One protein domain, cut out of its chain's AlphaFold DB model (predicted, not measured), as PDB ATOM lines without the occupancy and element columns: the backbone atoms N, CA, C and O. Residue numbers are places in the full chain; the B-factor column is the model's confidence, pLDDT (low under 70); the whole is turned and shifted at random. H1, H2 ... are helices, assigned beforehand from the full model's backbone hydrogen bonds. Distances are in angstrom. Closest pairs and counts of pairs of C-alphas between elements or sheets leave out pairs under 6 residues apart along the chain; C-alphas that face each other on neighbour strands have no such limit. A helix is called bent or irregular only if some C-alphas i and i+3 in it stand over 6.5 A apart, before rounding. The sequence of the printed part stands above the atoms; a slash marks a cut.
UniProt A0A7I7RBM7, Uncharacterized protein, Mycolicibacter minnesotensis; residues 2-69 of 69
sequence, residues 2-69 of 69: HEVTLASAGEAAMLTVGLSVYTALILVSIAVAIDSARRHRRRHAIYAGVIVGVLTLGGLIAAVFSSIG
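AT A GLANCE: This is residues 2 to 69 of the 69 residues of an uncharacterized protein of Mycolicibacter minnesotensis (UniProt A0A7I7RBM7). A long helical hairpin: H1 runs one way nearly straight for most of the length, a tight turn follows, and H2 comes back side by side with it, loosely and without reaching as far as the beginning of H1. Residues 2 to 13 of H1 stick out alone at one end, and residues 40 to 45, at the turn, stand free at the other. The printed part has 68 residues with two named helices, H1 then H2, and no named strand; the class is all helix. The whole is extended, with a radius of gyration of the C-alphas of 17.2 A, and is a rod spanning 60 by 18 by 6 A.

HOW THE PARTS SIT: H1, residues 2 to 38, and H2, residues 43 to 68, form a helical hairpin. They run opposite ways at a shallow tilt of 3 degrees, with their centres 16.8 A apart. They touch with 5 pairs of C-alphas within 8 A, the closest being those of Val 32 and Gly 53, 7.1 A apart. H1 touches H2 with residues 28 to 36 alone, and H2 touches H1 with residues 46 to 57 alone. In H1 every O i to N i+4 pair is within hydrogen-bond range; in H2 20 of 22 are.

IN THESE COORDINATES: H1 begins at C-alpha 2, at (0.815, 6.957, 6.112), and ends at C-alpha 38, at (-28.314, -28.960, -20.807), 53.5 A from first to last C-alpha. H2 begins at C-alpha 43, at (-27.208, -28.268, -32.562), and ends at C-alpha 68, at (-6.761, -3.045, -12.364), a length of 38.2 A. H2 is neither bent nor irregular, but only just: C-alphas 44 and 47 are 6.0 A apart.

THE WHOLE: The two C-alphas farthest apart are those of His 2 and Arg 41, 60.4 A. The printed part has no cut, and the link from H1 to H2, 4 residues, is tight. Without the stretches that stand free, the body has 50 residues and spans 37 by 17 by 5 A. The mean pLDDT of the printed part is 74.4; it is under 70 at residues 2 to 4, residue 6, residues 36 to 49 and residues 68 to 69.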
ATOM      1  N   HIS A   2       1.973   6.868   7.023       62.00
ATOM      2  CA  HIS A   2       0.815   6.957   6.112       62.00
ATOM      3  C   HIS A   2       0.967   6.154   4.799       62.00
ATOM      4  O   HIS A   2       0.028   5.487   4.384       62.00
ATOM      5  N   GLU A   3       2.159   6.138   4.186       62.59
ATOM      6  CA  GLU A   3       2.408   5.327   2.976       62.59
ATOM      7  C   GLU A   3       2.257   3.821   3.206       62.59
ATOM      8  O   GLU A   3       1.714   3.122   2.360       62.59
ATOM      9  N   VAL A   4       2.690   3.317   4.363       68.88
ATOM     10  CA  VAL A   4       2.607   1.883   4.689       68.88
ATOM     11  C   VAL A   4       1.144   1.446   4.808       68.88
ATOM     12  O   VAL A   4       0.777   0.354   4.382       68.88
ATOM     13  N   THR A   5       0.284   2.324   5.331       70.81
ATOM     14  CA  THR A   5      -1.163   2.096   5.401       70.81
ATOM     15  C   THR A   5      -1.811   2.096   4.016       70.81
ATOM     16  O   THR A   5      -2.654   1.246   3.747       70.81
ATOM     17  N   LEU A   6      -1.402   3.003   3.123       69.62
ATOM     18  CA  LEU A   6      -1.906   3.049   1.745       69.62
ATOM     19  C   LEU A   6      -1.452   1.832   0.929       69.62
ATOM     20  O   LEU A   6      -2.262   1.248   0.211       69.62
ATOM     21  N   ALA A   7      -0.198   1.406   1.094       71.25
ATOM     22  CA  ALA A   7       0.332   0.199   0.466       71.25
ATOM     23  C   ALA A   7      -0.428  -1.059   0.926       71.25
ATOM     24  O   ALA A   7      -0.875  -1.844   0.094       71.25
ATOM     25  N   SER A   8      -0.665  -1.201   2.235       73.50
ATOM     26  CA  SER A   8      -1.442  -2.315   2.800       73.50
ATOM     27  C   SER A   8      -2.907  -2.311   2.343       73.50
ATOM     28  O   SER A   8      -3.462  -3.369   2.041       73.50
ATOM     29  N   ALA A   9      -3.535  -1.136   2.249       75.81
ATOM     30  CA  ALA A   9      -4.901  -1.011   1.747       75.81
ATOM     31  C   ALA A   9      -5.003  -1.384   0.257       75.81
ATOM     32  O   ALA A   9      -5.953  -2.061  -0.140       75.81
ATOM     33  N   GLY A  10      -4.015  -0.990  -0.555       76.44
ATOM     34  CA  GLY A  10      -3.924  -1.374  -1.965       76.44
ATOM     35  C   GLY A  10      -3.748  -2.883  -2.153       76.44
ATOM     36  O   GLY A  10      -4.435  -3.490  -2.973       76.44
ATOM     37  N   GLU A  11      -2.901  -3.510  -1.339       76.44
ATOM     38  CA  GLU A  11      -2.680  -4.959  -1.360       76.44
ATOM     39  C   GLU A  11      -3.946  -5.742  -0.966       76.44
ATOM     40  O   GLU A  11      -4.355  -6.672  -1.663       76.44
ATOM     41  N   ALA A  12      -4.642  -5.317   0.094       79.62
ATOM     42  CA  ALA A  12      -5.905  -5.928   0.513       79.62
ATOM     43  C   ALA A  12      -7.016  -5.777  -0.544       79.62
ATOM     44  O   ALA A  12      -7.811  -6.701  -0.762       79.62
ATOM     45  N   ALA A  13      -7.058  -4.631  -1.230       78.56
ATOM     46  CA  ALA A  13      -7.976  -4.398  -2.339       78.56
ATOM     47  C   ALA A  13      -7.672  -5.339  -3.516       78.56
ATOM     48  O   ALA A  13      -8.583  -6.002  -4.010       78.56
ATOM     49  N   MET A  14      -6.401  -5.482  -3.906       79.81
ATOM     50  CA  MET A  14      -5.987  -6.411  -4.965       79.81
ATOM     51  C   MET A  14      -6.323  -7.868  -4.633       79.81
ATOM     52  O   MET A  14      -6.827  -8.583  -5.497       79.81
ATOM     53  N   LEU A  15      -6.111  -8.307  -3.390       81.31
ATOM     54  CA  LEU A  15      -6.448  -9.669  -2.959       81.31
ATOM     55  C   LEU A  15      -7.958  -9.927  -2.988       81.31
ATOM     56  O   LEU A  15      -8.399 -10.980  -3.449       81.31
ATOM     57  N   THR A  16      -8.760  -8.956  -2.546       86.19
ATOM     58  CA  THR A  16     -10.227  -9.060  -2.567       86.19
ATOM     59  C   THR A  16     -10.755  -9.103  -3.998       86.19
ATOM     60  O   THR A  16     -11.607  -9.933  -4.326       86.19
ATOM     61  N   VAL A  17     -10.223  -8.245  -4.872       80.50
ATOM     62  CA  VAL A  17     -10.580  -8.224  -6.294       80.50
ATOM     63  C   VAL A  17     -10.151  -9.526  -6.963       80.50
ATOM     64  O   VAL A  17     -10.974 -10.173  -7.602       80.50
ATOM     65  N   GLY A  18      -8.912  -9.974  -6.752       81.56
ATOM     66  CA  GLY A  18      -8.410 -11.242  -7.280       81.56
ATOM     67  C   GLY A  18      -9.265 -12.436  -6.850       81.56
ATOM     68  O   GLY A  18      -9.607 -13.278  -7.680       81.56
ATOM     69  N   LEU A  19      -9.693 -12.475  -5.584       85.50
ATOM     70  CA  LEU A  19     -10.575 -13.523  -5.077       85.50
ATOM     71  C   LEU A  19     -11.978 -13.439  -5.690       85.50
ATOM     72  O   LEU A  19     -12.528 -14.457  -6.111       85.50
ATOM     73  N   SER A  20     -12.552 -12.239  -5.797       82.25
ATOM     74  CA  SER A  20     -13.846 -12.024  -6.457       82.25
ATOM     75  C   SER A  20     -13.817 -12.500  -7.914       82.25
ATOM     76  O   SER A  20     -14.698 -13.249  -8.340       82.25
ATOM     77  N   VAL A  21     -12.747 -12.169  -8.643       81.50
ATOM     78  CA  VAL A  21     -12.513 -12.605 -10.027       81.50
ATOM     79  C   VAL A  21     -12.355 -14.114 -10.116       81.50
ATOM     80  O   VAL A  21     -12.999 -14.743 -10.953       81.50
ATOM     81  N   TYR A  22     -11.554 -14.716  -9.239       81.00
ATOM     82  CA  TYR A  22     -11.373 -16.166  -9.198       81.00
ATOM     83  C   TYR A  22     -12.710 -16.890  -8.983       81.00
ATOM     84  O   TYR A  22     -13.032 -17.850  -9.686       81.00
ATOM     85  N   THR A  23     -13.539 -16.375  -8.076       88.25
ATOM     86  CA  THR A  23     -14.870 -16.930  -7.801       88.25
ATOM     87  C   THR A  23     -15.808 -16.755  -9.000       88.25
ATOM     88  O   THR A  23     -16.507 -17.694  -9.383       88.25
ATOM     89  N   ALA A  24     -15.793 -15.580  -9.636       83.56
ATOM     90  CA  ALA A  24     -16.576 -15.306 -10.839       83.56
ATOM     91  C   ALA A  24     -16.190 -16.249 -11.990       83.56
ATOM     92  O   ALA A  24     -17.068 -16.822 -12.634       83.56
ATOM     93  N   LEU A  25     -14.894 -16.488 -12.200       79.00
ATOM     94  CA  LEU A  25     -14.387 -17.433 -13.199       79.00
ATOM     95  C   LEU A  25     -14.890 -18.858 -12.956       79.00
ATOM     96  O   LEU A  25     -15.308 -19.529 -13.905       79.00
ATOM     97  N   ILE A  26     -14.892 -19.313 -11.700       86.38
ATOM     98  CA  ILE A  26     -15.425 -20.632 -11.334       86.38
ATOM     99  C   ILE A  26     -16.917 -20.713 -11.661       86.38
ATOM    100  O   ILE A  26     -17.351 -21.658 -12.322       86.38
ATOM    101  N   LEU A  27     -17.705 -19.717 -11.245       86.50
ATOM    102  CA  LEU A  27     -19.148 -19.707 -11.486       86.50
ATOM    103  C   LEU A  27     -19.481 -19.696 -12.975       86.50
ATOM    104  O   LEU A  27     -20.357 -20.446 -13.404       86.50
ATOM    105  N   VAL A  28     -18.768 -18.903 -13.779       82.06
ATOM    106  CA  VAL A  28     -19.002 -18.893 -15.225       82.06
ATOM    107  C   VAL A  28     -18.572 -20.214 -15.858       82.06
ATOM    108  O   VAL A  28     -19.299 -20.735 -16.700       82.06
ATOM    109  N   SER A  29     -17.460 -20.811 -15.424       79.50
ATOM    110  CA  SER A  29     -17.036 -22.134 -15.907       79.50
ATOM    111  C   SER A  29     -18.110 -23.195 -15.647       79.50
ATOM    112  O   SER A  29     -18.448 -23.971 -16.543       79.50
ATOM    113  N   ILE A  30     -18.711 -23.185 -14.453       84.81
ATOM    114  CA  ILE A  30     -19.824 -24.073 -14.095       84.81
ATOM    115  C   ILE A  30     -21.063 -23.759 -14.942       84.81
ATOM    116  O   ILE A  30     -21.684 -24.675 -15.480       84.81
ATOM    117  N   ALA A  31     -21.418 -22.484 -15.106       80.94
ATOM    118  CA  ALA A  31     -22.569 -22.073 -15.905       80.94
ATOM    119  C   ALA A  31     -22.433 -22.497 -17.376       80.94
ATOM    120  O   ALA A  31     -23.387 -23.019 -17.947       80.94
ATOM    121  N   VAL A  32     -21.244 -22.343 -17.969       73.50
ATOM    122  CA  VAL A  32     -20.930 -22.795 -19.335       73.50
ATOM    123  C   VAL A  32     -20.990 -24.318 -19.433       73.50
ATOM    124  O   VAL A  32     -21.554 -24.846 -20.392       73.50
ATOM    125  N   ALA A  33     -20.465 -25.042 -18.439       78.44
ATOM    126  CA  ALA A  33     -20.544 -26.501 -18.401       78.44
ATOM    127  C   ALA A  33     -21.998 -26.995 -18.317       78.44
ATOM    128  O   ALA A  33     -22.378 -27.921 -19.037       78.44
ATOM    129  N   ILE A  34     -22.831 -26.348 -17.494       81.94
ATOM    130  CA  ILE A  34     -24.261 -26.653 -17.383       81.94
ATOM    131  C   ILE A  34     -24.986 -26.288 -18.675       81.94
ATOM    132  O   ILE A  34     -25.745 -27.117 -19.161       81.94
ATOM    133  N   ASP A  35     -24.769 -25.102 -19.252       73.75
ATOM    134  CA  ASP A  35     -25.405 -24.711 -20.517       73.75
ATOM    135  C   ASP A  35     -25.062 -25.720 -21.617       73.75
ATOM    136  O   ASP A  35     -25.969 -26.240 -22.264       73.75
ATOM    137  N   SER A  36     -23.788 -26.108 -21.726       65.50
ATOM    138  CA  SER A  36     -23.305 -27.144 -22.646       65.50
ATOM    139  C   SER A  36     -23.985 -28.504 -22.420       65.50
ATOM    140  O   SER A  36     -24.541 -29.086 -23.357       65.50
ATOM    141  N   ALA A  37     -24.038 -28.986 -21.171       67.75
ATOM    142  CA  ALA A  37     -24.672 -30.261 -20.824       67.75
ATOM    143  C   ALA A  37     -26.195 -30.244 -21.048       67.75
ATOM    144  O   ALA A  37     -26.779 -31.202 -21.559       67.75
ATOM    145  N   ARG A  38     -26.857 -29.136 -20.707       66.94
ATOM    146  CA  ARG A  38     -28.314 -28.960 -20.807       66.94
ATOM    147  C   ARG A  38     -28.764 -28.781 -22.255       66.94
ATOM    148  O   ARG A  38     -29.895 -29.132 -22.598       66.94
ATOM    149  N   ARG A  39     -27.890 -28.269 -23.128       61.69
ATOM    150  CA  ARG A  39     -28.194 -27.989 -24.537       61.69
ATOM    151  C   ARG A  39     -28.036 -29.158 -25.494       61.69
ATOM    152  O   ARG A  39     -28.330 -28.961 -26.671       61.69
ATOM    153  N   HIS A  40     -27.711 -30.364 -25.032       59.78
ATOM    154  CA  HIS A  40     -27.418 -31.569 -25.835       59.78
ATOM    155  C   HIS A  40     -28.465 -31.997 -26.911       59.78
ATOM    156  O   HIS A  40     -28.291 -33.030 -27.558       59.78
ATOM    157  N   ARG A  41     -29.549 -31.235 -27.155       59.84
ATOM    158  CA  ARG A  41     -30.637 -31.549 -28.101       59.84
ATOM    159  C   ARG A  41     -30.873 -30.613 -29.303       59.84
ATOM    160  O   ARG A  41     -31.669 -31.009 -30.149       59.84
ATOM    161  N   ARG A  42     -30.257 -29.427 -29.464       57.22
ATOM    162  CA  ARG A  42     -30.568 -28.536 -30.627       57.22
ATOM    163  C   ARG A  42     -29.362 -27.813 -31.250       57.22
ATOM    164  O   ARG A  42     -29.221 -26.604 -31.138       57.22
ATOM    165  N   ARG A  43     -28.537 -28.575 -31.974       58.66
ATOM    166  CA  ARG A  43     -27.208 -28.268 -32.562       58.66
ATOM    167  C   ARG A  43     -26.924 -26.855 -33.124       58.66
ATOM    168  O   ARG A  43     -25.780 -26.438 -33.035       58.66
ATOM    169  N   HIS A  44     -27.888 -26.090 -33.645       58.00
ATOM    170  CA  HIS A  44     -27.596 -24.784 -34.281       58.00
ATOM    171  C   HIS A  44     -27.744 -23.561 -33.362       58.00
ATOM    172  O   HIS A  44     -26.935 -22.642 -33.434       58.00
ATOM    173  N   ALA A  45     -28.709 -23.554 -32.439       59.91
ATOM    174  CA  ALA A  45     -28.826 -22.461 -31.466       59.91
ATOM    175  C   ALA A  45     -27.709 -22.504 -30.404       59.91
ATOM    176  O   ALA A  45     -27.482 -21.525 -29.693       59.91
ATOM    177  N   ILE A  46     -27.019 -23.648 -30.303       59.69
ATOM    178  CA  ILE A  46     -25.989 -23.955 -29.303       59.69
ATOM    179  C   ILE A  46     -24.731 -23.151 -29.550       59.69
ATOM    180  O   ILE A  46     -24.289 -22.458 -28.642       59.69
ATOM    181  N   TYR A  47     -24.217 -23.173 -30.780       61.91
ATOM    182  CA  TYR A  47     -23.013 -22.428 -31.129       61.91
ATOM    183  C   TYR A  47     -23.166 -20.936 -30.853       61.91
ATOM    184  O   TYR A  47     -22.280 -20.350 -30.249       61.91
ATOM    185  N   ALA A  48     -24.312 -20.341 -31.191       65.62
ATOM    186  CA  ALA A  48     -24.559 -18.930 -30.907       65.62
ATOM    187  C   ALA A  48     -24.530 -18.624 -29.398       65.62
ATOM    188  O   ALA A  48     -23.878 -17.676 -28.980       65.62
ATOM    189  N   GLY A  49     -25.176 -19.452 -28.571       68.94
ATOM    190  CA  GLY A  49     -25.176 -19.258 -27.115       68.94
ATOM    191  C   GLY A  49     -23.805 -19.483 -26.475       68.94
ATOM    192  O   GLY A  49     -23.398 -18.699 -25.625       68.94
ATOM    193  N   VAL A  50     -23.063 -20.493 -26.932       71.38
ATOM    194  CA  VAL A  50     -21.703 -20.776 -26.452       71.38
ATOM    195  C   VAL A  50     -20.749 -19.658 -26.857       71.38
ATOM    196  O   VAL A  50     -20.002 -19.171 -26.019       71.38
ATOM    197  N   ILE A  51     -20.801 -19.204 -28.111       76.81
ATOM    198  CA  ILE A  51     -19.963 -18.103 -28.602       76.81
ATOM    199  C   ILE A  51     -20.261 -16.827 -27.819       76.81
ATOM    200  O   ILE A  51     -19.326 -16.177 -27.375       76.81
ATOM    201  N   VAL A  52     -21.535 -16.494 -27.590       77.69
ATOM    202  CA  VAL A  52     -21.915 -15.318 -26.792       77.69
ATOM    203  C   VAL A  52     -21.470 -15.469 -25.336       77.69
ATOM    204  O   VAL A  52     -20.938 -14.517 -24.773       77.69
ATOM    205  N   GLY A  53     -21.623 -16.652 -24.733       79.56
ATOM    206  CA  GLY A  53     -21.160 -16.926 -23.371       79.56
ATOM    207  C   GLY A  53     -19.643 -16.788 -23.228       79.56
ATOM    208  O   GLY A  53     -19.168 -16.122 -22.311       79.56
ATOM    209  N   VAL A  54     -18.884 -17.340 -24.176       78.38
ATOM    210  CA  VAL A  54     -17.418 -17.242 -24.217       78.38
ATOM    211  C   VAL A  54     -16.963 -15.814 -24.517       78.38
ATOM    212  O   VAL A  54     -16.053 -15.337 -23.847       78.38
ATOM    213  N   LEU A  55     -17.596 -15.104 -25.460       82.12
ATOM    214  CA  LEU A  55     -17.282 -13.695 -25.735       82.12
ATOM    215  C   LEU A  55     -17.546 -12.819 -24.513       82.12
ATOM    216  O   LEU A  55     -16.724 -11.971 -24.183       82.12
ATOM    217  N   THR A  56     -18.680 -13.027 -23.842       83.38
ATOM    218  CA  THR A  56     -19.047 -12.256 -22.649       83.38
ATOM    219  C   THR A  56     -18.061 -12.530 -21.521       83.38
ATOM    220  O   THR A  56     -17.589 -11.590 -20.890       83.38
ATOM    221  N   LEU A  57     -17.684 -13.794 -21.304       78.00
ATOM    222  CA  LEU A  57     -16.678 -14.155 -20.310       78.00
ATOM    223  C   LEU A  57     -15.303 -13.568 -20.648       78.00
ATOM    224  O   LEU A  57     -14.674 -12.956 -19.792       78.00
ATOM    225  N   GLY A  58     -14.849 -13.713 -21.893       79.62
ATOM    226  CA  GLY A  58     -13.569 -13.171 -22.346       79.62
ATOM    227  C   GLY A  58     -13.510 -11.648 -22.224       79.62
ATOM    228  O   GLY A  58     -12.537 -11.110 -21.700       79.62
ATOM    229  N   GLY A  59     -14.575 -10.955 -22.638       81.12
ATOM    230  CA  GLY A  59     -14.698  -9.503 -22.517       81.12
ATOM    231  C   GLY A  59     -14.752  -9.032 -21.065       81.12
ATOM    232  O   GLY A  59     -14.101  -8.049 -20.721       81.12
ATOM    233  N   LEU A  60     -15.457  -9.759 -20.195       79.38
ATOM    234  CA  LEU A  60     -15.511  -9.463 -18.764       79.38
ATOM    235  C   LEU A  60     -14.127  -9.587 -18.116       79.38
ATOM    236  O   LEU A  60     -13.716  -8.697 -17.378       79.38
ATOM    237  N   ILE A  61     -13.388 -10.653 -18.425       78.31
ATOM    238  CA  ILE A  61     -12.020 -10.851 -17.928       78.31
ATOM    239  C   ILE A  61     -11.116  -9.703 -18.388       78.31
ATOM    240  O   ILE A  61     -10.420  -9.103 -17.572       78.31
ATOM    241  N   ALA A  62     -11.156  -9.366 -19.679       78.94
ATOM    242  CA  ALA A  62     -10.351  -8.286 -20.242       78.94
ATOM    243  C   ALA A  62     -10.681  -6.919 -19.617       78.94
ATOM    244  O   ALA A  62      -9.770  -6.167 -19.278       78.94
ATOM    245  N   ALA A  63     -11.966  -6.620 -19.410       79.81
ATOM    246  CA  ALA A  63     -12.408  -5.388 -18.761       79.81
ATOM    247  C   ALA A  63     -11.899  -5.288 -17.318       79.81
ATOM    248  O   ALA A  63     -11.457  -4.224 -16.891       79.81
ATOM    249  N   VAL A  64     -11.911  -6.397 -16.576       76.25
ATOM    250  CA  VAL A  64     -11.400  -6.425 -15.204       76.25
ATOM    251  C   VAL A  64      -9.890  -6.201 -15.169       76.25
ATOM    252  O   VAL A  64      -9.433  -5.352 -14.411       76.25
ATOM    253  N   PHE A  65      -9.117  -6.892 -16.012       75.50
ATOM    254  CA  PHE A  65      -7.673  -6.646 -16.102       75.50
ATOM    255  C   PHE A  65      -7.364  -5.191 -16.466       75.50
ATOM    256  O   PHE A  65      -6.495  -4.587 -15.847       75.50
ATOM    257  N   SER A  66      -8.115  -4.612 -17.407       76.44
ATOM    258  CA  SER A  66      -7.964  -3.206 -17.794       76.44
ATOM    259  C   SER A  66      -8.389  -2.211 -16.713       76.44
ATOM    260  O   SER A  66      -8.011  -1.053 -16.801       76.44
ATOM    261  N   SER A  67      -9.217  -2.611 -15.748       72.00
ATOM    262  CA  SER A  67      -9.594  -1.747 -14.626       72.00
ATOM    263  C   SER A  67      -8.569  -1.782 -13.492       72.00
ATOM    264  O   SER A  67      -8.590  -0.894 -12.644       72.00
ATOM    265  N   ILE A  68      -7.762  -2.843 -13.418       66.88
ATOM    266  CA  ILE A  68      -6.761  -3.045 -12.364       66.88
ATOM    267  C   ILE A  68      -5.387  -2.518 -12.804       66.88
ATOM    268  O   ILE A  68      -4.619  -2.081 -11.948       66.88
ATOM    269  N   GLY A  69      -5.072  -2.594 -14.103       55.59
ATOM    270  CA  GLY A  69      -3.859  -2.023 -14.705       55.59
ATOM    271  C   GLY A  69      -3.989  -0.537 -14.994       55.59
ATOM    272  O   GLY A  69      -2.955   0.154 -14.861       55.59
TER     273      GLY A  69